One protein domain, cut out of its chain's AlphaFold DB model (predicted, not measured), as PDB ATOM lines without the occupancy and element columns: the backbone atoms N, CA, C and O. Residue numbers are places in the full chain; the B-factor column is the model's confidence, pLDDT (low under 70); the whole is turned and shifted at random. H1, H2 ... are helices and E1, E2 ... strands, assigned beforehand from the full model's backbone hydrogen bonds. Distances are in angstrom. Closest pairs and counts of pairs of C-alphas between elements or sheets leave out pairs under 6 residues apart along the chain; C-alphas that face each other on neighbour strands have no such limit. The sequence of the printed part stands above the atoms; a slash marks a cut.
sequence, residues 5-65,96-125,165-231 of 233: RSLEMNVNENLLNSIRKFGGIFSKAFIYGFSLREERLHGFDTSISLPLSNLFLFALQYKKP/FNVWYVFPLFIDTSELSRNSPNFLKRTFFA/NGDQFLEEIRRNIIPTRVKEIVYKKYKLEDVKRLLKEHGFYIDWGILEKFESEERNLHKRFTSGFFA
ATOM      1  N   ARG A   5      -8.202 -20.801  -1.607       89.19
ATOM      2  CA  ARG A   5      -8.248 -21.374  -0.256       89.19
ATOM      3  C   ARG A   5      -6.911 -21.941   0.223       89.19
ATOM      4  O   ARG A   5      -6.574 -21.821   1.399       89.19
ATOM      5  N   SER A   6      -6.129 -22.552  -0.669       90.38
ATOM      6  CA  SER A   6      -4.777 -23.001  -0.322       90.38
ATOM      7  C   SER A   6      -3.862 -21.821   0.002       90.38
ATOM      8  O   SER A   6      -3.057 -21.927   0.924       90.38
ATOM      9  N   LEU A   7      -3.981 -20.698  -0.711       92.94
ATOM     10  CA  LEU A   7      -3.212 -19.488  -0.409       92.94
ATOM     11  C   LEU A   7      -3.621 -18.894   0.938       92.94
ATOM     12  O   LEU A   7      -2.751 -18.620   1.765       92.94
ATOM     13  N   GLU A   8      -4.928 -18.775   1.177       94.00
ATOM     14  CA  GLU A   8      -5.493 -18.288   2.438       94.00
ATOM     15  C   GLU A   8      -4.926 -19.046   3.635       94.00
ATOM     16  O   GLU A   8      -4.395 -18.435   4.556       94.00
ATOM     17  N   MET A   9      -5.007 -20.381   3.628       93.62
ATOM     18  CA  MET A   9      -4.580 -21.197   4.768       93.62
ATOM     19  C   MET A   9      -3.086 -21.041   5.073       93.62
ATOM     20  O   MET A   9      -2.714 -20.888   6.236       93.62
ATOM     21  N   ASN A  10      -2.241 -21.048   4.040       94.75
ATOM     22  CA  ASN A  10      -0.787 -20.967   4.194       94.75
ATOM     23  C   ASN A  10      -0.327 -19.582   4.673       94.75
ATOM     24  O   ASN A  10       0.495 -19.478   5.583       94.75
ATOM     25  N   VAL A  11      -0.882 -18.506   4.109       96.94
ATOM     26  CA  VAL A  11      -0.558 -17.136   4.539       96.94
ATOM     27  C   VAL A  11      -1.081 -16.873   5.950       96.94
ATOM     28  O   VAL A  11      -0.362 -16.311   6.778       96.94
ATOM     29  N   ASN A  12      -2.302 -17.314   6.256       96.94
ATOM     30  CA  ASN A  12      -2.899 -17.137   7.574       96.94
ATOM     31  C   ASN A  12      -2.100 -17.841   8.679       96.94
ATOM     32  O   ASN A  12      -1.898 -17.256   9.742       96.94
ATOM     33  N   GLU A  13      -1.606 -19.056   8.438       96.12
ATOM     34  CA  GLU A  13      -0.742 -19.767   9.390       96.12
ATOM     35  C   GLU A  13       0.492 -18.926   9.761       96.12
ATOM     36  O   GLU A  13       0.759 -18.689  10.946       96.12
ATOM     37  N   ASN A  14       1.174 -18.372   8.755       97.06
ATOM     38  CA  ASN A  14       2.344 -17.528   8.969       97.06
ATOM     39  C   ASN A  14       1.992 -16.223   9.703       97.06
ATOM     40  O   ASN A  14       2.729 -15.812  10.608       97.06
ATOM     41  N   LEU A  15       0.883 -15.570   9.328       97.25
ATOM     42  CA  LEU A  15       0.398 -14.355   9.990       97.25
ATOM     43  C   LEU A  15       0.125 -14.613  11.465       97.25
ATOM     44  O   LEU A  15       0.632 -13.893  12.324       97.25
ATOM     45  N   LEU A  16      -0.639 -15.661  11.769       96.19
ATOM     46  CA  LEU A  16      -1.028 -15.998  13.130       96.19
ATOM     47  C   LEU A  16       0.192 -16.284  14.002       96.19
ATOM     48  O   LEU A  16       0.299 -15.756  15.111       96.19
ATOM     49  N   ASN A  17       1.135 -17.075  13.495       97.00
ATOM     50  CA  ASN A  17       2.369 -17.378  14.210       97.00
ATOM     51  C   ASN A  17       3.222 -16.127  14.439       97.00
ATOM     52  O   ASN A  17       3.811 -15.979  15.510       97.00
ATOM     53  N   SER A  18       3.281 -15.218  13.468       97.12
ATOM     54  CA  SER A  18       4.034 -13.964  13.595       97.12
ATOM     55  C   SER A  18       3.389 -13.014  14.605       97.12
ATOM     56  O   SER A  18       4.079 -12.486  15.473       97.12
ATOM     57  N   ILE A  19       2.063 -12.875  14.574       95.62
ATOM     58  CA  ILE A  19       1.306 -12.036  15.513       95.62
ATOM     59  C   ILE A  19       1.405 -12.580  16.939       95.62
ATOM     60  O   ILE A  19       1.646 -11.822  17.876       95.62
ATOM     61  N   ARG A  20       1.291 -13.899  17.135       95.69
ATOM     62  CA  ARG A  20       1.416 -14.509  18.471       95.69
ATOM     63  C   ARG A  20       2.786 -14.269  19.104       95.69
ATOM     64  O   ARG A  20       2.871 -14.117  20.323       95.69
ATOM     65  N   LYS A  21       3.844 -14.164  18.292       96.38
ATOM     66  CA  LYS A  21       5.198 -13.819  18.757       96.38
ATOM     67  C   LYS A  21       5.320 -12.385  19.277       96.38
ATOM     68  O   LYS A  21       6.292 -12.096  19.968       96.38
ATOM     69  N   PHE A  22       4.353 -11.499  19.019       94.06
ATOM     70  CA  PHE A  22       4.327 -10.173  19.648       94.06
ATOM     71  C   PHE A  22       4.127 -10.251  21.172       94.06
ATOM     72  O   PHE A  22       4.470  -9.304  21.877       94.06
ATOM     73  N   GLY A  23       3.625 -11.380  21.692       91.44
ATOM     74  CA  GLY A  23       3.432 -11.605  23.124       91.44
ATOM     75  C   GLY A  23       2.190 -10.909  23.691       91.44
ATOM     76  O   GLY A  23       1.331 -10.413  22.961       91.44
ATOM     77  N   GLY A  24       2.051 -10.916  25.021       89.00
ATOM     78  CA  GLY A  24       0.933 -10.269  25.717       89.00
ATOM     79  C   GLY A  24      -0.439 -10.749  25.226       89.00
ATOM     80  O   GLY A  24      -0.666 -11.951  25.077       89.00
ATOM     81  N   ILE A  25      -1.345  -9.806  24.937       86.38
ATOM     82  CA  ILE A  25      -2.697 -10.099  24.431       86.38
ATOM     83  C   ILE A  25      -2.689 -10.803  23.059       86.38
ATOM     84  O   ILE A  25      -3.592 -11.587  22.769       86.38
ATOM     85  N   PHE A  26      -1.648 -10.599  22.245       91.00
ATOM     86  CA  PHE A  26      -1.521 -11.194  20.911       91.00
ATOM     87  C   PHE A  26      -1.136 -12.675  20.943       91.00
ATOM     88  O   PHE A  26      -1.437 -13.399  19.997       91.00
ATOM     89  N   SER A  27      -0.529 -13.159  22.034       92.19
ATOM     90  CA  SER A  27      -0.080 -14.560  22.176       92.19
ATOM     91  C   SER A  27      -1.197 -15.591  21.985       92.19
ATOM     92  O   SER A  27      -0.938 -16.729  21.593       92.19
ATOM     93  N   LYS A  28      -2.446 -15.181  22.219       90.50
ATOM     94  CA  LYS A  28      -3.636 -16.012  22.056       90.50
ATOM     95  C   LYS A  28      -4.483 -15.619  20.844       90.50
ATOM     96  O   LYS A  28      -5.612 -16.085  20.737       90.50
ATOM     97  N   ALA A  29      -3.973 -14.783  19.936       92.19
ATOM     98  CA  ALA A  29      -4.683 -14.437  18.707       92.19
ATOM     99  C   ALA A  29      -5.185 -15.704  18.000       92.19
ATOM    100  O   ALA A  29      -4.554 -16.765  18.091       92.19
ATOM    101  N   PHE A  30      -6.314 -15.610  17.313       91.38
ATOM    102  CA  PHE A  30      -6.894 -16.714  16.555       91.38
ATOM    103  C   PHE A  30      -7.453 -16.208  15.232       91.38
ATOM    104  O   PHE A  30      -7.810 -15.036  15.102       91.38
ATOM    105  N   ILE A  31      -7.504 -17.105  14.252       91.62
ATOM    106  CA  ILE A  31      -8.107 -16.837  12.950       91.62
ATOM    107  C   ILE A  31      -9.551 -17.310  12.981       91.62
ATOM    108  O   ILE A  31      -9.840 -18.408  13.459       91.62
ATOM    109  N   TYR A  32     -10.431 -16.503  12.412       87.75
ATOM    110  CA  TYR A  32     -11.779 -16.898  12.056       87.75
ATOM    111  C   TYR A  32     -11.914 -16.893  10.536       87.75
ATOM    112  O   TYR A  32     -11.653 -15.876   9.894       87.75
ATOM    113  N   GLY A  33     -12.299 -18.034   9.965       87.38
ATOM    114  CA  GLY A  33     -12.669 -18.130   8.558       87.38
ATOM    115  C   GLY A  33     -14.165 -17.927   8.399       87.38
ATOM    116  O   GLY A  33     -14.943 -18.554   9.117       87.38
ATOM    117  N   PHE A  34     -14.560 -17.066   7.470       85.44
ATOM    118  CA  PHE A  34     -15.964 -16.797   7.209       85.44
ATOM    119  C   PHE A  34     -16.580 -17.908   6.354       85.44
ATOM    120  O   PHE A  34     -15.928 -18.536   5.521       85.44
ATOM    121  N   SER A  35     -17.856 -18.192   6.594       83.88
ATOM    122  CA  SER A  35     -18.667 -19.005   5.687       83.88
ATOM    123  C   SER A  35     -19.054 -18.196   4.446       83.88
ATOM    124  O   SER A  35     -19.155 -16.976   4.518       83.88
ATOM    125  N   LEU A  36     -19.418 -18.859   3.342       81.94
ATOM    126  CA  LEU A  36     -19.905 -18.188   2.119       81.94
ATOM    127  C   LEU A  36     -21.047 -17.189   2.385       81.94
ATOM    128  O   LEU A  36     -21.184 -16.165   1.714       81.94
ATOM    129  N   ARG A  37     -21.897 -17.487   3.378       78.94
ATOM    130  CA  ARG A  37     -22.978 -16.591   3.793       78.94
ATOM    131  C   ARG A  37     -22.435 -15.328   4.453       78.94
ATOM    132  O   ARG A  37     -22.977 -14.256   4.212       78.94
ATOM    133  N   GLU A  38     -21.424 -15.449   5.301       80.06
ATOM    134  CA  GLU A  38     -20.822 -14.304   5.982       80.06
ATOM    135  C   GLU A  38     -19.888 -13.516   5.057       80.06
ATOM    136  O   GLU A  38     -19.937 -12.290   5.077       80.06
ATOM    137  N   GLU A  39     -19.132 -14.184   4.183       82.06
ATOM    138  CA  GLU A  39     -18.361 -13.566   3.095       82.06
ATOM    139  C   GLU A  39     -19.248 -12.668   2.233       82.06
ATOM    140  O   GLU A  39     -18.893 -11.530   1.942       82.06
ATOM    141  N   ARG A  40     -20.452 -13.128   1.870       79.56
ATOM    142  CA  ARG A  40     -21.411 -12.304   1.121       79.56
ATOM    143  C   ARG A  40     -21.812 -11.030   1.874       79.56
ATOM    144  O   ARG A  40     -22.039 -10.003   1.240       79.56
ATOM    145  N   LEU A  41     -21.920 -11.099   3.200       76.44
ATOM    146  CA  LEU A  41     -22.379  -9.988   4.038       76.44
ATOM    147  C   LEU A  41     -21.262  -8.980   4.343       76.44
ATOM    148  O   LEU A  41     -21.507  -7.776   4.300       76.44
ATOM    149  N   HIS A  42     -20.065  -9.466   4.667       78.25
ATOM    150  CA  HIS A  42     -18.940  -8.647   5.142       78.25
ATOM    151  C   HIS A  42     -17.883  -8.382   4.079       78.25
ATOM    152  O   HIS A  42     -17.123  -7.420   4.190       78.25
ATOM    153  N   GLY A  43     -17.839  -9.234   3.058       85.88
ATOM    154  CA  GLY A  43     -16.834  -9.214   2.011       85.88
ATOM    155  C   GLY A  43     -15.472  -9.745   2.443       85.88
ATOM    156  O   GLY A  43     -14.537  -9.460   1.715       85.88
ATOM    157  N   PHE A  44     -15.350 -10.428   3.591       90.25
ATOM    158  CA  PHE A  44     -14.090 -10.944   4.144       90.25
ATOM    159  C   PHE A  44     -13.989 -12.458   3.994       90.25
ATOM    160  O   PHE A  44     -14.936 -13.139   4.379       90.25
ATOM    161  N   ASP A  45     -12.822 -12.980   3.619       92.50
ATOM    162  CA  ASP A  45     -12.566 -14.427   3.665       92.50
ATOM    163  C   ASP A  45     -12.165 -14.864   5.083       92.50
ATOM    164  O   ASP A  45     -12.603 -15.897   5.596       92.50
ATOM    165  N   THR A  46     -11.338 -14.058   5.764       93.44
ATOM    166  CA  THR A  46     -10.871 -14.355   7.130       93.44
ATOM    167  C   THR A  46     -10.694 -13.100   7.984       93.44
ATOM    168  O   THR A  46     -10.596 -11.983   7.480       93.44
ATOM    169  N   SER A  47     -10.637 -13.276   9.302       92.62
ATOM    170  CA  SER A  47     -10.239 -12.237  10.254       92.62
ATOM    171  C   SER A  47      -9.332 -12.791  11.342       92.62
ATOM    172  O   SER A  47      -9.332 -13.993  11.615       92.62
ATOM    173  N   ILE A  48      -8.565 -11.905  11.978       92.25
ATOM    174  CA  ILE A  48      -7.759 -12.227  13.155       92.25
ATOM    175  C   ILE A  48      -8.318 -11.469  14.356       92.25
ATOM    176  O   ILE A  48      -8.546 -10.259  14.303       92.25
ATOM    177  N   SER A  49      -8.557 -12.203  15.442       90.12
ATOM    178  CA  SER A  49      -9.206 -11.708  16.659       90.12
ATOM    179  C   SER A  49      -8.433 -12.107  17.921       90.12
ATOM    180  O   SER A  49      -7.593 -13.012  17.894       90.12
ATOM    181  N   LEU A  50      -8.715 -11.429  19.041       87.75
ATOM    182  CA  LEU A  50      -8.067 -11.656  20.344       87.75
ATOM    183  C   LEU A  50      -9.076 -12.198  21.393       87.75
ATOM    184  O   LEU A  50     -10.152 -11.617  21.555       87.75
ATOM    185  N   PRO A  51      -8.760 -13.284  22.135       72.31
ATOM    186  CA  PRO A  51      -9.753 -14.148  22.801       72.31
ATOM    187  C   PRO A  51     -10.216 -13.743  24.212       72.31
ATOM    188  O   PRO A  51     -10.733 -14.583  24.936       72.31
ATOM    189  N   LEU A  52     -10.047 -12.494  24.649       62.25
ATOM    190  CA  LEU A  52     -10.466 -12.079  26.006       62.25
ATOM    191  C   LEU A  52     -11.307 -10.800  26.041       62.25
ATOM    192  O   LEU A  52     -11.663 -10.311  27.108       62.25
ATOM    193  N   SER A  53     -11.631 -10.245  24.879       59.00
ATOM    194  CA  SER A  53     -12.264  -8.926  24.795       59.00
ATOM    195  C   SER A  53     -13.090  -8.729  23.526       59.00
ATOM    196  O   SER A  53     -13.474  -7.598  23.225       59.00
ATOM    197  N   ASN A  54     -13.357  -9.813  22.781       71.69
ATOM    198  CA  ASN A  54     -13.970  -9.783  21.451       71.69
ATOM    199  C   ASN A  54     -13.367  -8.645  20.612       71.69
ATOM    200  O   ASN A  54     -14.082  -7.822  20.040       71.69
ATOM    201  N   LEU A  55     -12.035  -8.529  20.642       83.88
ATOM    202  CA  LEU A  55     -11.324  -7.501  19.899       83.88
ATOM    203  C   LEU A  55     -11.038  -8.028  18.504       83.88
ATOM    204  O   LEU A  55     -10.288  -8.993  18.330       83.88
ATOM    205  N   PHE A  56     -11.638  -7.359  17.534       86.44
ATOM    206  CA  PHE A  56     -11.327  -7.490  16.129       86.44
ATOM    207  C   PHE A  56     -10.013  -6.759  15.856       86.44
ATOM    208  O   PHE A  56      -9.923  -5.554  16.100       86.44
ATOM    209  N   LEU A  57      -8.993  -7.479  15.386       90.50
ATOM    210  CA  LEU A  57      -7.713  -6.867  15.039       90.50
ATOM    211  C   LEU A  57      -7.752  -6.359  13.596       90.50
ATOM    212  O   LEU A  57      -7.584  -5.169  13.366       90.50
ATOM    213  N   PHE A  58      -8.017  -7.254  12.644       94.25
ATOM    214  CA  PHE A  58      -8.229  -6.914  11.237       94.25
ATOM    215  C   PHE A  58      -8.939  -8.046  10.482       94.25
ATOM    216  O   PHE A  58      -8.978  -9.194  10.941       94.25
ATOM    217  N   ALA A  59      -9.451  -7.730   9.290       94.38
ATOM    218  CA  ALA A  59      -9.971  -8.696   8.324       94.38
ATOM    219  C   ALA A  59      -9.207  -8.654   7.003       94.38
ATOM    220  O   ALA A  59      -8.641  -7.627   6.619       94.38
ATOM    221  N   LEU A  60      -9.225  -9.792   6.318       97.12
ATOM    222  CA  LEU A  60      -8.497 -10.053   5.091       97.12
ATOM    223  C   LEU A  60      -9.462 -10.519   3.997       97.12
ATOM    224  O   LEU A  60     -10.265 -11.429   4.214       97.12
ATOM    225  N   GLN A  61      -9.318  -9.937   2.809       96.50
ATOM    226  CA  GLN A  61      -9.845 -10.474   1.562       96.50
ATOM    227  C   GLN A  61      -8.686 -10.886   0.660       96.50
ATOM    228  O   GLN A  61      -7.919 -10.052   0.178       96.50
ATOM    229  N   TYR A  62      -8.588 -12.171   0.377       97.06
ATOM    230  CA  TYR A  62      -7.601 -12.744  -0.510       97.06
ATOM    231  C   TYR A  62      -7.983 -12.556  -1.976       97.06
ATOM    232  O   TYR A  62      -9.160 -12.468  -2.362       97.06
ATOM    233  N   LYS A  63      -6.934 -12.454  -2.794       96.12
ATOM    234  CA  LYS A  63      -7.005 -12.531  -4.247       96.12
ATOM    235  C   LYS A  63      -5.875 -13.388  -4.771       96.12
ATOM    236  O   LYS A  63      -4.703 -13.082  -4.572       96.12
ATOM    237  N   LYS A  64      -6.238 -14.441  -5.491       94.62
ATOM    238  CA  LYS A  64      -5.295 -15.247  -6.259       94.62
ATOM    239  C   LYS A  64      -4.832 -14.491  -7.521       94.62
ATOM    240  O   LYS A  64      -5.673 -13.879  -8.187       94.62
ATOM    241  N   PRO A  65      -3.541 -14.567  -7.899       95.75
ATOM    242  CA  PRO A  65      -3.077 -14.018  -9.167       95.75
ATOM    243  C   PRO A  65      -3.667 -14.811 -10.338       95.75
ATOM    244  O   PRO A  65      -3.736 -16.044 -10.316       95.75
ATOM    245  N   PHE A  96     -10.711   1.126   9.725       90.19
ATOM    246  CA  PHE A  96      -9.786   0.961   8.603       90.19
ATOM    247  C   PHE A  96      -8.921  -0.300   8.625       90.19
ATOM    248  O   PHE A  96      -7.992  -0.436   7.828       90.19
ATOM    249  N   ASN A  97      -9.271  -1.270   9.470       91.56
ATOM    250  CA  ASN A  97      -8.525  -2.515   9.645       91.56
ATOM    251  C   ASN A  97      -8.981  -3.627   8.685       91.56
ATOM    252  O   ASN A  97      -9.096  -4.794   9.063       91.56
ATOM    253  N   VAL A  98      -9.265  -3.272   7.433       95.06
ATOM    254  CA  VAL A  98      -9.667  -4.219   6.388       95.06
ATOM    255  C   VAL A  98      -8.689  -4.148   5.228       95.06
ATOM    256  O   VAL A  98      -8.419  -3.074   4.679       95.06
ATOM    257  N   TRP A  99      -8.191  -5.318   4.838       97.94
ATOM    258  CA  TRP A  99      -7.058  -5.447   3.939       97.94
ATOM    259  C   TRP A  99      -7.351  -6.413   2.799       97.94
ATOM    260  O   TRP A  99      -7.927  -7.480   3.003       97.94
ATOM    261  N   TYR A 100      -6.887  -6.067   1.605       98.31
ATOM    262  CA  TYR A 100      -6.638  -7.061   0.574       98.31
ATOM    263  C   TYR A 100      -5.315  -7.772   0.826       98.31
ATOM    264  O   TYR A 100      -4.349  -7.156   1.281       98.31
ATOM    265  N   VAL A 101      -5.274  -9.051   0.464       98.44
ATOM    266  CA  VAL A 101      -4.079  -9.890   0.486       98.44
ATOM    267  C   VAL A 101      -3.813 -10.406  -0.919       98.44
ATOM    268  O   VAL A 101      -4.683 -11.018  -1.542       98.44
ATOM    269  N   PHE A 102      -2.592 -10.184  -1.392       98.19
ATOM    270  CA  PHE A 102      -2.119 -10.528  -2.727       98.19
ATOM    271  C   PHE A 102      -0.905 -11.464  -2.634       98.19
ATOM    272  O   PHE A 102       0.243 -11.011  -2.701       98.19
ATOM    273  N   PRO A 103      -1.122 -12.777  -2.442       97.38
ATOM    274  CA  PRO A 103      -0.055 -13.767  -2.494       97.38
ATOM    275  C   PRO A 103       0.429 -13.927  -3.936       97.38
ATOM    276  O   PRO A 103      -0.360 -14.199  -4.841       97.38
ATOM    277  N   LEU A 104       1.728 -13.792  -4.171       96.25
ATOM    278  CA  LEU A 104       2.322 -13.852  -5.504       96.25
ATOM    279  C   LEU A 104       2.725 -15.291  -5.866       96.25
ATOM    280  O   LEU A 104       3.898 -15.577  -6.097       96.25
ATOM    281  N   PHE A 105       1.747 -16.198  -5.870       95.00
ATOM    282  CA  PHE A 105       1.934 -17.613  -6.208       95.00
ATOM    283  C   PHE A 105       0.976 -18.019  -7.329       95.00
ATOM    284  O   PHE A 105      -0.234 -18.135  -7.106       95.00
ATOM    285  N   ILE A 106       1.501 -18.247  -8.533       92.81
ATOM    286  CA  ILE A 106       0.676 -18.599  -9.700       92.81
ATOM    287  C   ILE A 106       0.308 -20.093  -9.726       92.81
ATOM    288  O   ILE A 106      -0.767 -20.483 -10.200       92.81
ATOM    289  N   ASP A 107       1.164 -20.942  -9.151       91.69
ATOM    290  CA  ASP A 107       0.988 -22.389  -9.125       91.69
ATOM    291  C   ASP A 107       1.509 -23.059  -7.837       91.69
ATOM    292  O   ASP A 107       2.020 -22.434  -6.906       91.69
ATOM    293  N   THR A 108       1.325 -24.378  -7.767       91.38
ATOM    294  CA  THR A 108       1.715 -25.206  -6.619       91.38
ATOM    295  C   THR A 108       3.230 -25.371  -6.479       91.38
ATOM    296  O   THR A 108       3.703 -25.616  -5.370       91.38
ATOM    297  N   SER A 109       3.994 -25.243  -7.568       92.06
ATOM    298  CA  SER A 109       5.460 -25.310  -7.551       92.06
ATOM    299  C   SER A 109       6.044 -24.056  -6.903       92.06
ATOM    300  O   SER A 109       6.900 -24.149  -6.022       92.06
ATOM    301  N   GLU A 110       5.538 -22.874  -7.267       91.38
ATOM    302  CA  GLU A 110       5.892 -21.621  -6.598       91.38
ATOM    303  C   GLU A 110       5.548 -21.650  -5.113       91.38
ATOM    304  O   GLU A 110       6.403 -21.303  -4.295       91.38
ATOM    305  N   LEU A 111       4.342 -22.105  -4.756       92.31
ATOM    306  CA  LEU A 111       3.951 -22.234  -3.354       92.31
ATOM    307  C   LEU A 111       4.935 -23.139  -2.595       92.31
ATOM    308  O   LEU A 111       5.478 -22.740  -1.566       92.31
ATOM    309  N   SER A 112       5.210 -24.334  -3.123       92.94
ATOM    310  CA  SER A 112       6.058 -25.329  -2.453       92.94
ATOM    311  C   SER A 112       7.487 -24.825  -2.236       92.94
ATOM    312  O   SER A 112       8.040 -25.016  -1.156       92.94
ATOM    313  N   ARG A 113       8.068 -24.122  -3.220       93.88
ATOM    314  CA  ARG A 113       9.426 -23.551  -3.125       93.88
ATOM    315  C   ARG A 113       9.570 -22.456  -2.068       93.88
ATOM    316  O   ARG A 113      10.683 -22.197  -1.627       93.88
ATOM    317  N   ASN A 114       8.474 -21.804  -1.689       93.50
ATOM    318  CA  ASN A 114       8.479 -20.719  -0.705       93.50
ATOM    319  C   ASN A 114       8.005 -21.167   0.684       93.50
ATOM    320  O   ASN A 114       8.003 -20.365   1.618       93.50
ATOM    321  N   SER A 115       7.634 -22.437   0.848       92.19
ATOM    322  CA  SER A 115       7.329 -22.995   2.161       92.19
ATOM    323  C   SER A 115       8.580 -22.993   3.056       92.19
ATOM    324  O   SER A 115       9.671 -23.307   2.575       92.19
ATOM    325  N   PRO A 116       8.469 -22.656   4.354       92.06
ATOM    326  CA  PRO A 116       7.244 -22.305   5.075       92.06
ATOM    327  C   PRO A 116       6.972 -20.792   5.150       92.06
ATOM    328  O   PRO A 116       6.113 -20.388   5.923       92.06
ATOM    329  N   ASN A 117       7.716 -19.942   4.432       94.00
ATOM    330  CA  ASN A 117       7.664 -18.483   4.584       94.00
ATOM    331  C   ASN A 117       6.923 -17.797   3.424       94.00
ATOM    332  O   ASN A 117       7.518 -17.156   2.556       94.00
ATOM    333  N   PHE A 118       5.600 -17.902   3.448       96.62
ATOM    334  CA  PHE A 118       4.710 -17.344   2.434       96.62
ATOM    335  C   PHE A 118       4.588 -15.815   2.513       96.62
ATOM    336  O   PHE A 118       4.328 -15.162   1.498       96.62
ATOM    337  N   LEU A 119       4.822 -15.215   3.687       96.69
ATOM    338  CA  LEU A 119       4.727 -13.759   3.877       96.69
ATOM    339  C   LEU A 119       5.746 -12.973   3.057       96.69
ATOM    340  O   LEU A 119       5.429 -11.882   2.587       96.69
ATOM    341  N   LYS A 120       6.929 -13.545   2.801       95.00
ATOM    342  CA  LYS A 120       7.949 -12.931   1.930       95.00
ATOM    343  C   LYS A 120       7.463 -12.667   0.507       95.00
ATOM    344  O   LYS A 120       8.025 -11.827  -0.186       95.00
ATOM    345  N   ARG A 121       6.440 -13.397   0.063       95.38
ATOM    346  CA  ARG A 121       5.852 -13.301  -1.277       95.38
ATOM    347  C   ARG A 121       4.383 -12.899  -1.237       95.38
ATOM    348  O   ARG A 121       3.631 -13.216  -2.151       95.38
ATOM    349  N   THR A 122       3.978 -12.191  -0.189       97.62
ATOM    350  CA  THR A 122       2.612 -11.698  -0.030       97.62
ATOM    351  C   THR A 122       2.627 -10.195   0.198       97.62
ATOM    352  O   THR A 122       3.373  -9.696   1.043       97.62
ATOM    353  N   PHE A 123       1.781  -9.488  -0.547       98.44
ATOM    354  CA  PHE A 123       1.542  -8.063  -0.365       98.44
ATOM    355  C   PHE A 123       0.153  -7.808   0.208       98.44
ATOM    356  O   PHE A 123      -0.789  -8.561  -0.035       98.44
ATOM    357  N   PHE A 124       0.035  -6.720   0.953       98.56
ATOM    358  CA  PHE A 124      -1.180  -6.285   1.618       98.56
ATOM    359  C   PHE A 124      -1.512  -4.866   1.173       98.56
ATOM    360  O   PHE A 124      -0.609  -4.054   0.991       98.56
ATOM    361  N   ALA A 125      -2.792  -4.547   1.024       98.31
ATOM    362  CA  ALA A 125      -3.254  -3.185   0.759       98.31
ATOM    363  C   ALA A 125      -4.465  -2.890   1.636       98.31
ATOM    364  O   ALA A 125      -5.387  -3.706   1.684       98.31
ATOM    365  N   ASN A 165       4.621  -5.099   2.098       97.38
ATOM    366  CA  ASN A 165       5.097  -6.480   2.163       97.38
ATOM    367  C   ASN A 165       4.773  -7.098   3.541       97.38
ATOM    368  O   ASN A 165       4.323  -6.397   4.450       97.38
ATOM    369  N   GLY A 166       4.997  -8.404   3.708       97.12
ATOM    370  CA  GLY A 166       4.683  -9.105   4.959       97.12
ATOM    371  C   GLY A 166       5.272  -8.463   6.222       97.12
ATOM    372  O   GLY A 166       4.556  -8.313   7.210       97.12
ATOM    373  N   ASP A 167       6.531  -8.024   6.185       96.88
ATOM    374  CA  ASP A 167       7.193  -7.413   7.346       96.88
ATOM    375  C   ASP A 167       6.624  -6.017   7.651       96.88
ATOM    376  O   ASP A 167       6.314  -5.704   8.800       96.88
ATOM    377  N   GLN A 168       6.417  -5.194   6.617       97.44
ATOM    378  CA  GLN A 168       5.794  -3.871   6.740       97.44
ATOM    379  C   GLN A 168       4.363  -3.967   7.274       97.44
ATOM    380  O   GLN A 168       3.967  -3.166   8.118       97.44
ATOM    381  N   PHE A 169       3.596  -4.950   6.797       97.56
ATOM    382  CA  PHE A 169       2.246  -5.215   7.276       97.56
ATOM    383  C   PHE A 169       2.263  -5.579   8.760       97.56
ATOM    384  O   PHE A 169       1.565  -4.947   9.545       97.56
ATOM    385  N   LEU A 170       3.094  -6.542   9.169       97.19
ATOM    386  CA  LEU A 170       3.204  -6.955  10.570       97.19
ATOM    387  C   LEU A 170       3.596  -5.795  11.494       97.19
ATOM    388  O   LEU A 170       3.061  -5.696  12.601       97.19
ATOM    389  N   GLU A 171       4.480  -4.907  11.040       96.25
ATOM    390  CA  GLU A 171       4.857  -3.722  11.809       96.25
ATOM    391  C   GLU A 171       3.702  -2.721  11.937       96.25
ATOM    392  O   GLU A 171       3.481  -2.177  13.022       96.25
ATOM    393  N   GLU A 172       2.919  -2.535  10.871       94.75
ATOM    394  CA  GLU A 172       1.694  -1.729  10.898       94.75
ATOM    395  C   GLU A 172       0.684  -2.294  11.908       94.75
ATOM    396  O   GLU A 172       0.157  -1.546  12.734       94.75
ATOM    397  N   ILE A 173       0.471  -3.618  11.922       93.38
ATOM    398  CA  ILE A 173      -0.411  -4.274  12.905       93.38
ATOM    399  C   ILE A 173       0.087  -4.027  14.326       93.38
ATOM    400  O   ILE A 173      -0.701  -3.732  15.223       93.38
ATOM    401  N   ARG A 174       1.396  -4.160  14.546       91.88
ATOM    402  CA  ARG A 174       1.987  -4.059  15.879       91.88
ATOM    403  C   ARG A 174       1.924  -2.644  16.450       91.88
ATOM    404  O   ARG A 174       1.740  -2.502  17.658       91.88
ATOM    405  N   ARG A 175       2.144  -1.623  15.617       90.31
ATOM    406  CA  ARG A 175       2.281  -0.228  16.071       90.31
ATOM    407  C   ARG A 175       1.003   0.587  15.965       90.31
ATOM    408  O   ARG A 175       0.769   1.428  16.827       90.31
ATOM    409  N   ASN A 176       0.227   0.369  14.907       87.31
ATOM    410  CA  ASN A 176      -0.757   1.351  14.455       87.31
ATOM    411  C   ASN A 176      -2.196   0.837  14.516       87.31
ATOM    412  O   ASN A 176      -3.120   1.648  14.546       87.31
ATOM    413  N   ILE A 177      -2.414  -0.481  14.568       83.69
ATOM    414  CA  ILE A 177      -3.773  -1.008  14.673       83.69
ATOM    415  C   ILE A 177      -4.317  -0.830  16.085       83.69
ATOM    416  O   ILE A 177      -3.772  -1.336  17.067       83.69
ATOM    417  N   ILE A 178      -5.473  -0.175  16.145       83.44
ATOM    418  CA  ILE A 178      -6.326  -0.111  17.322       83.44
ATOM    419  C   ILE A 178      -7.366  -1.230  17.182       83.44
ATOM    420  O   ILE A 178      -8.229  -1.157  16.302       83.44
ATOM    421  N   PRO A 179      -7.306  -2.288  18.014       84.25
ATOM    422  CA  PRO A 179      -8.285  -3.359  17.941       84.25
ATOM    423  C   PRO A 179      -9.680  -2.824  18.279       84.25
ATOM    424  O   PRO A 179      -9.861  -2.112  19.269       84.25
ATOM    425  N   THR A 180     -10.683  -3.194  17.489       83.38
ATOM    426  CA  THR A 180     -12.055  -2.717  17.685       83.38
ATOM    427  C   THR A 180     -12.870  -3.706  18.509       83.38
ATOM    428  O   THR A 180     -12.864  -4.910  18.246       83.38
ATOM    429  N   ARG A 181     -13.619  -3.215  19.501       81.94
ATOM    430  CA  ARG A 181     -14.558  -4.047  20.260       81.94
ATOM    431  C   ARG A 181     -15.756  -4.392  19.396       81.94
ATOM    432  O   ARG A 181     -16.607  -3.560  19.101       81.94
ATOM    433  N   VAL A 182     -15.850  -5.666  19.063       73.88
ATOM    434  CA  VAL A 182     -16.926  -6.237  18.260       73.88
ATOM    435  C   VAL A 182     -18.318  -5.885  18.787       73.88
ATOM    436  O   VAL A 182     -19.189  -5.499  18.009       73.88
ATOM    437  N   LYS A 183     -18.536  -6.007  20.107       70.00
ATOM    438  CA  LYS A 183     -19.855  -5.791  20.719       70.00
ATOM    439  C   LYS A 183     -20.381  -4.384  20.401       70.00
ATOM    440  O   LYS A 183     -21.553  -4.229  20.076       70.00
ATOM    441  N   GLU A 184     -19.511  -3.375  20.387       68.69
ATOM    442  CA  GLU A 184     -19.886  -1.989  20.071       68.69
ATOM    443  C   GLU A 184     -20.394  -1.828  18.633       68.69
ATOM    444  O   GLU A 184     -21.296  -1.031  18.385       68.69
ATOM    445  N   ILE A 185     -19.863  -2.606  17.688       68.88
ATOM    446  CA  ILE A 185     -20.294  -2.581  16.285       68.88
ATOM    447  C   ILE A 185     -21.660  -3.256  16.125       68.88
ATOM    448  O   ILE A 185     -22.555  -2.691  15.494       68.88
ATOM    449  N   VAL A 186     -21.846  -4.427  16.742       63.44
ATOM    450  CA  VAL A 186     -23.113  -5.184  16.718       63.44
ATOM    451  C   VAL A 186     -24.268  -4.337  17.263       63.44
ATOM    452  O   VAL A 186     -25.346  -4.289  16.662       63.44
ATOM    453  N   TYR A 187     -24.047  -3.634  18.379       58.75
ATOM    454  CA  TYR A 187     -25.084  -2.827  19.029       58.75
ATOM    455  C   TYR A 187     -25.453  -1.552  18.268       58.75
ATOM    456  O   TYR A 187     -26.584  -1.091  18.408       58.75
ATOM    457  N   LYS A 188     -24.556  -0.991  17.447       65.88
ATOM    458  CA  LYS A 188     -24.819   0.263  16.718       65.88
ATOM    459  C   LYS A 188     -25.879   0.138  15.624       65.88
ATOM    460  O   LYS A 188     -26.462   1.148  15.250       65.88
ATOM    461  N   LYS A 189     -26.152  -1.075  15.129       67.81
ATOM    462  CA  LYS A 189     -27.190  -1.350  14.117       67.81
ATOM    463  C   LYS A 189     -27.200  -0.353  12.943       67.81
ATOM    464  O   LYS A 189     -28.254   0.183  12.614       67.81
ATOM    465  N   TYR A 190     -26.036  -0.118  12.328       73.06
ATOM    466  CA  TYR A 190     -25.857   0.880  11.265       73.06
ATOM    467  C   TYR A 190     -26.959   0.825  10.195       73.06
ATOM    468  O   TYR A 190     -27.156  -0.212   9.549       73.06
ATOM    469  N   LYS A 191     -27.660   1.950  10.013       80.31
ATOM    470  CA  LYS A 191     -28.613   2.164   8.916       80.31
ATOM    471  C   LYS A 191     -27.893   2.701   7.682       80.31
ATOM    472  O   LYS A 191     -26.745   3.145   7.771       80.31
ATOM    473  N   LEU A 192     -28.566   2.692   6.530       82.50
ATOM    474  CA  LEU A 192     -28.008   3.245   5.297       82.50
ATOM    475  C   LEU A 192     -27.563   4.706   5.473       82.50
ATOM    476  O   LEU A 192     -26.488   5.081   5.006       82.50
ATOM    477  N   GLU A 193     -28.337   5.521   6.187       86.00
ATOM    478  CA  GLU A 193     -28.011   6.925   6.451       86.00
ATOM    479  C   GLU A 193     -26.732   7.077   7.283       86.00
ATOM    480  O   GLU A 193     -25.933   7.975   7.012       86.00
ATOM    481  N   ASP A 194     -26.498   6.184   8.250       86.62
ATOM    482  CA  ASP A 194     -25.272   6.192   9.051       86.62
ATOM    483  C   ASP A 194     -24.054   5.855   8.190       86.62
ATOM    484  O   ASP A 194     -23.021   6.513   8.302       86.62
ATOM    485  N   VAL A 195     -24.184   4.868   7.297       85.38
ATOM    486  CA  VAL A 195     -23.121   4.485   6.356       85.38
ATOM    487  C   VAL A 195     -22.824   5.631   5.386       85.38
ATOM    488  O   VAL A 195     -21.662   5.993   5.209       85.38
ATOM    489  N   LYS A 196     -23.861   6.254   4.806       89.25
ATOM    490  CA  LYS A 196     -23.721   7.429   3.928       89.25
ATOM    491  C   LYS A 196     -23.014   8.583   4.649       89.25
ATOM    492  O   LYS A 196     -22.145   9.222   4.057       89.25
ATOM    493  N   ARG A 197     -23.370   8.850   5.912       91.00
ATOM    494  CA  ARG A 197     -22.723   9.882   6.737       91.00
ATOM    495  C   ARG A 197     -21.247   9.559   6.966       91.00
ATOM    496  O   ARG A 197     -20.406  10.394   6.657       91.00
ATOM    497  N   LEU A 198     -20.940   8.348   7.424       90.19
ATOM    498  CA  LEU A 198     -19.567   7.922   7.706       90.19
ATOM    499  C   LEU A 198     -18.670   7.954   6.463       90.19
ATOM    500  O   LEU A 198     -17.519   8.369   6.559       90.19
ATOM    501  N   LEU A 199     -19.183   7.550   5.298       90.75
ATOM    502  CA  LEU A 199     -18.454   7.647   4.029       90.75
ATOM    503  C   LEU A 199     -18.087   9.102   3.716       90.75
ATOM    504  O   LEU A 199     -16.921   9.394   3.463       90.75
ATOM    505  N   LYS A 200     -19.057  10.021   3.815       92.00
ATOM    506  CA  LYS A 200     -18.831  11.455   3.582       92.00
ATOM    507  C   LYS A 200     -17.837  12.057   4.573       92.00
ATOM    508  O   LYS A 200     -16.955  12.795   4.152       92.00
ATOM    509  N   GLU A 201     -17.964  11.737   5.861       92.56
ATOM    510  CA  GLU A 201     -17.056  12.215   6.919       92.56
ATOM    511  C   GLU A 201     -15.598  11.814   6.659       92.56
ATOM    512  O   GLU A 201     -14.688  12.561   7.002       92.56
ATOM    513  N   HIS A 202     -15.378  10.677   5.994       90.62
ATOM    514  CA  HIS A 202     -14.049  10.182   5.630       90.62
ATOM    515  C   HIS A 202     -13.658  10.471   4.170       90.62
ATOM    516  O   HIS A 202     -12.681   9.914   3.678       90.62
ATOM    517  N   GLY A 203     -14.398  11.338   3.468       91.62
ATOM    518  CA  GLY A 203     -14.061  11.787   2.112       91.62
ATOM    519  C   GLY A 203     -14.375  10.791   0.990       91.62
ATOM    520  O   GLY A 203     -13.918  10.980  -0.138       91.62
ATOM    521  N   PHE A 204     -15.161   9.747   1.259       90.81
ATOM    522  CA  PHE A 204     -15.596   8.779   0.256       90.81
ATOM    523  C   PHE A 204     -16.932   9.196  -0.367       90.81
ATOM    524  O   PHE A 204     -17.969   9.257   0.301       90.81
ATOM    525  N   TYR A 205     -16.913   9.425  -1.680       85.94
ATOM    526  CA  TYR A 205     -18.093   9.748  -2.479       85.94
ATOM    527  C   TYR A 205     -18.363   8.606  -3.453       85.94
ATOM    528  O   TYR A 205     -17.734   8.513  -4.503       85.94
ATOM    529  N   ILE A 206     -19.289   7.729  -3.078       84.75
ATOM    530  CA  ILE A 206     -19.768   6.640  -3.930       84.75
ATOM    531  C   ILE A 206     -21.166   6.963  -4.446       84.75
ATOM    532  O   ILE A 206     -21.905   7.726  -3.821       84.75
ATOM    533  N   ASP A 207     -21.539   6.374  -5.580       86.38
ATOM    534  CA  ASP A 207     -22.901   6.485  -6.094       86.38
ATOM    535  C   ASP A 207     -23.891   5.871  -5.087       86.38
ATOM    536  O   ASP A 207     -23.885   4.667  -4.812       86.38
ATOM    537  N   TRP A 208     -24.747   6.720  -4.516       86.50
ATOM    538  CA  TRP A 208     -25.719   6.324  -3.500       86.50
ATOM    539  C   TRP A 208     -26.751   5.324  -4.021       86.50
ATOM    540  O   TRP A 208     -27.221   4.503  -3.230       86.50
ATOM    541  N   GLY A 209     -27.037   5.325  -5.328       84.69
ATOM    542  CA  GLY A 209     -27.918   4.340  -5.953       84.69
ATOM    543  C   GLY A 209     -27.375   2.914  -5.827       84.69
ATOM    544  O   GLY A 209     -28.145   1.958  -5.709       84.69
ATOM    545  N   ILE A 210     -26.047   2.753  -5.750       83.88
ATOM    546  CA  ILE A 210     -25.417   1.453  -5.492       83.88
ATOM    547  C   ILE A 210     -25.738   0.967  -4.075       83.88
ATOM    548  O   ILE A 210     -26.094  -0.197  -3.883       83.88
ATOM    549  N   LEU A 211     -25.656   1.854  -3.078       81.38
ATOM    550  CA  LEU A 211     -25.958   1.490  -1.693       81.38
ATOM    551  C   LEU A 211     -27.443   1.183  -1.474       81.38
ATOM    552  O   LEU A 211     -27.775   0.244  -0.753       81.38
ATOM    553  N   GLU A 212     -28.333   1.942  -2.106       83.62
ATOM    554  CA  GLU A 212     -29.787   1.726  -2.032       83.62
ATOM    555  C   GLU A 212     -30.180   0.378  -2.648       83.62
ATOM    556  O   GLU A 212     -31.001  -0.370  -2.103       83.62
ATOM    557  N   LYS A 213     -29.514  -0.002  -3.742       80.62
ATOM    558  CA  LYS A 213     -29.645  -1.337  -4.326       80.62
ATOM    559  C   LYS A 213     -29.182  -2.433  -3.359       80.62
ATOM    560  O   LYS A 213     -29.808  -3.484  -3.271       80.62
ATOM    561  N   PHE A 214     -28.121  -2.200  -2.588       76.06
ATOM    562  CA  PHE A 214     -27.668  -3.171  -1.585       76.06
ATOM    563  C   PHE A 214     -28.655  -3.330  -0.429       76.06
ATOM    564  O   PHE A 214     -28.896  -4.453   0.013       76.06
ATOM    565  N   GLU A 215     -29.232  -2.233   0.057       75.12
ATOM    566  CA  GLU A 215     -30.201  -2.278   1.153       75.12
ATOM    567  C   GLU A 215     -31.500  -2.992   0.751       75.12
ATOM    568  O   GLU A 215     -31.988  -3.848   1.497       75.12
ATOM    569  N   SER A 216     -32.016  -2.692  -0.444       72.06
ATOM    570  CA  SER A 216     -33.238  -3.308  -0.977       72.06
ATOM    571  C   SER A 216     -33.087  -4.809  -1.243       72.06
ATOM    572  O   SER A 216     -34.013  -5.578  -0.977       72.06
ATOM    573  N   GLU A 217     -31.918  -5.254  -1.707       68.75
ATOM    574  CA  GLU A 217     -31.682  -6.662  -2.033       68.75
ATOM    575  C   GLU A 217     -31.338  -7.543  -0.817       68.75
ATOM    576  O   GLU A 217     -31.616  -8.743  -0.841       68.75
ATOM    577  N   GLU A 218     -30.755  -6.995   0.258       61.28
ATOM    578  CA  GLU A 218     -30.206  -7.812   1.358       61.28
ATOM    579  C   GLU A 218     -30.984  -7.790   2.683       61.28
ATOM    580  O   GLU A 218     -30.521  -8.362   3.669       61.28
ATOM    581  N   ARG A 219     -32.203  -7.227   2.719       53.72
ATOM    582  CA  ARG A 219     -33.083  -7.192   3.913       53.72
ATOM    583  C   ARG A 219     -32.305  -6.850   5.200       53.72
ATOM    584  O   ARG A 219     -32.183  -7.680   6.108       53.72
ATOM    585  N   ASN A 220     -31.881  -5.586   5.272       56.28
ATOM    586  CA  ASN A 220     -31.168  -4.888   6.351       56.28
ATOM    587  C   ASN A 220     -29.638  -5.049   6.360       56.28
ATOM    588  O   ASN A 220     -29.113  -6.060   6.827       56.28
ATOM    589  N   LEU A 221     -28.934  -3.954   6.036       58.19
ATOM    590  CA  LEU A 221     -27.515  -3.712   6.362       58.19
ATOM    591  C   LEU A 221     -27.183  -4.091   7.819       58.19
ATOM    592  O   LEU A 221     -26.131  -4.659   8.095       58.19
ATOM    593  N   HIS A 222     -28.127  -3.893   8.744       53.97
ATOM    594  CA  HIS A 222     -28.020  -4.312  10.142       53.97
ATOM    595  C   HIS A 222     -27.721  -5.817  10.337       53.97
ATOM    596  O   HIS A 222     -26.970  -6.178  11.245       53.97
ATOM    597  N   LYS A 223     -28.263  -6.711   9.496       56.25
ATOM    598  CA  LYS A 223     -27.996  -8.158   9.599       56.25
ATOM    599  C   LYS A 223     -26.579  -8.532   9.180       56.25
ATOM    600  O   LYS A 223     -26.098  -9.573   9.621       56.25
ATOM    601  N   ARG A 224     -25.909  -7.696   8.375       60.59
ATOM    602  CA  ARG A 224     -24.503  -7.905   8.012       60.59
ATOM    603  C   ARG A 224     -23.661  -7.891   9.280       60.59
ATOM    604  O   ARG A 224     -23.027  -8.879   9.600       60.59
ATOM    605  N   PHE A 225     -23.807  -6.858  10.101       51.97
ATOM    606  CA  PHE A 225     -22.964  -6.629  11.280       51.97
ATOM    607  C   PHE A 225     -23.402  -7.364  12.557       51.97
ATOM    608  O   PHE A 225     -22.850  -7.109  13.621       51.97
ATOM    609  N   THR A 226     -24.388  -8.263  12.474       46.59
ATOM    610  CA  THR A 226     -24.914  -9.029  13.623       46.59
ATOM    611  C   THR A 226     -24.896 -10.548  13.421       46.59
ATOM    612  O   THR A 226     -25.486 -11.281  14.214       46.59
ATOM    613  N   SER A 227     -24.227 -11.049  12.374       48.88
ATOM    614  CA  SER A 227     -24.051 -12.491  12.157       48.88
ATOM    615  C   SER A 227     -23.287 -13.159  13.313       48.88
ATOM    616  O   SER A 227     -22.499 -12.512  14.002       48.88
ATOM    617  N   GLY A 228     -23.518 -14.467  13.508       47.97
ATOM    618  CA  GLY A 228     -23.065 -15.267  14.660       47.97
ATOM    619  C   GLY A 228     -21.581 -15.160  15.040       47.97
ATOM    620  O   GLY A 228     -21.253 -15.408  16.194       47.97
ATOM    621  N   PHE A 229     -20.724 -14.700  14.121       52.94
ATOM    622  CA  PHE A 229     -19.335 -14.275  14.348       52.94
ATOM    623  C   PHE A 229     -19.129 -13.385  15.589       52.94
ATOM    624  O   PHE A 229     -18.092 -13.458  16.243       52.94
ATOM    625  N   PHE A 230     -20.119 -12.557  15.931       52.03
ATOM    626  CA  PHE A 230     -20.039 -11.596  17.032       52.03
ATOM    627  C   PHE A 230     -21.036 -11.843  18.173       52.03
ATOM    628  O   PHE A 230     -21.100 -11.057  19.119       52.03
ATOM    629  N   ALA A 231     -21.853 -12.892  18.049       43.38
ATOM    630  CA  ALA A 231     -23.003 -13.144  18.915       43.38
ATOM    631  C   ALA A 231     -22.731 -14.178  20.017       43.38
ATOM    632  O   ALA A 231     -23.666 -14.589  20.697       43.38
TER     633      ALA A 231
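AT A GLANCE: This is residues 5 to 65, 96 to 125 and 165 to 231 of the 233 residues of an uncharacterized protein of Candidatus Aenigmarchaeota archaeon (UniProt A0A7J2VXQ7). A strongly twisted sheet of five strands has H1 and H6 over one face, and away from it the helical hairpin H8 and H9 makes a small lobe at one end of the longest axis, with H4 near the other end. H3, H7 and H10 lie between sheet and hairpin. Printed are 158 residues with ten named helices and five named strands, along the chain H1 H2 E1 H3 E2 E3 E4 H4 H5 E5 H6 H7 H8 H9 H10. The sheet runs E1 E2 E3 E4 E5, mixed; the class is mixed, helices and strands. The whole is compact, with a radius of gyration of the C-alphas of 17.0 A and spans of 48 by 36 by 29 A.

IN THESE COORDINATES: Find C-alpha 5 at (-8.248, -21.374, -0.256); from there H1, residues 5 to 20, runs 22.2 A. Next come H2 (24 to 28), E1 (30 to 33), H3 (36 to 42), E2 (46 to 50) and E3 (55 to 62, 21.4 A). After a cut, find C-alpha 98 at (-9.667, -4.219, 6.388), where E4 (98 to 103, 16.2 A) begins, then H4 (108 to 114), H5 (118 to 121) and E5 (122 to 125). After the second cut follow H6 (166 to 175, 14.4 A), H7 (182 to 188), H8 (192 to 201, 14.2 A), H9 (208 to 218, 15.6 A) and H10 (221 to 224), ending at C-alpha 224, (-24.503, -7.905, 8.012).

HOW THE PARTS SIT: E1 and E2 are antiparallel, N 32 to O 47 at 2.9 A; E2 and E3, a hairpin, are antiparallel, N 48 to O 58 at 2.9 A. E3 and E4 are parallel, N 61 to O 99 at 2.8 A; E4 and E5 are antiparallel, N 100 to O 125 at 2.8 A. H1 and H6 on one face make two layers, helices on one face of a sheet; H6 has a height over the sheet of 9.5 A. H1, the hub, only just touches H6, with 3 pairs of C-alphas within 8 A, closest Ile 19 and Leu 170 at 7.3 A. H1 touches H5, closest C-alphas Val 11 and Phe 118 at 5.7 A, and H2 only at the corner, Arg 20 and Ser 27 at 4.0 A. H4 is near H1, with 5 pairs of C-alphas within 10 A. H7 only grazes the sheet. H3 only just touches H10, closest C-alphas Leu 41 and Arg 224 at 5.0 A. H8 and H9 touch, closest C-alphas Leu 192 and Glu 215 at 7.2 A, opposite ways at 35.2 degrees, only just steep. Every O i to N i+4 pair is within hydrogen-bond range in H1, H3, H4, H6, H7, H8 and H9; H2 has 0 of 1, with 1 of 2 O i to N i+3 pairs, and H5 and H10 are too short for an i+4 pair.

THE WHOLE: The farthest C-alphas, those of Arg 113 and Glu 193, are 49.2 A apart. Residues 66 to 95 and 126 to 164 are not printed, with C-alpha gaps of 24.2 A and 9.1 A. Of the links printed whole, none is long. Look for low pLDDT, under 70, at residues 52 to 53, 184 to 189 and 217 to 231.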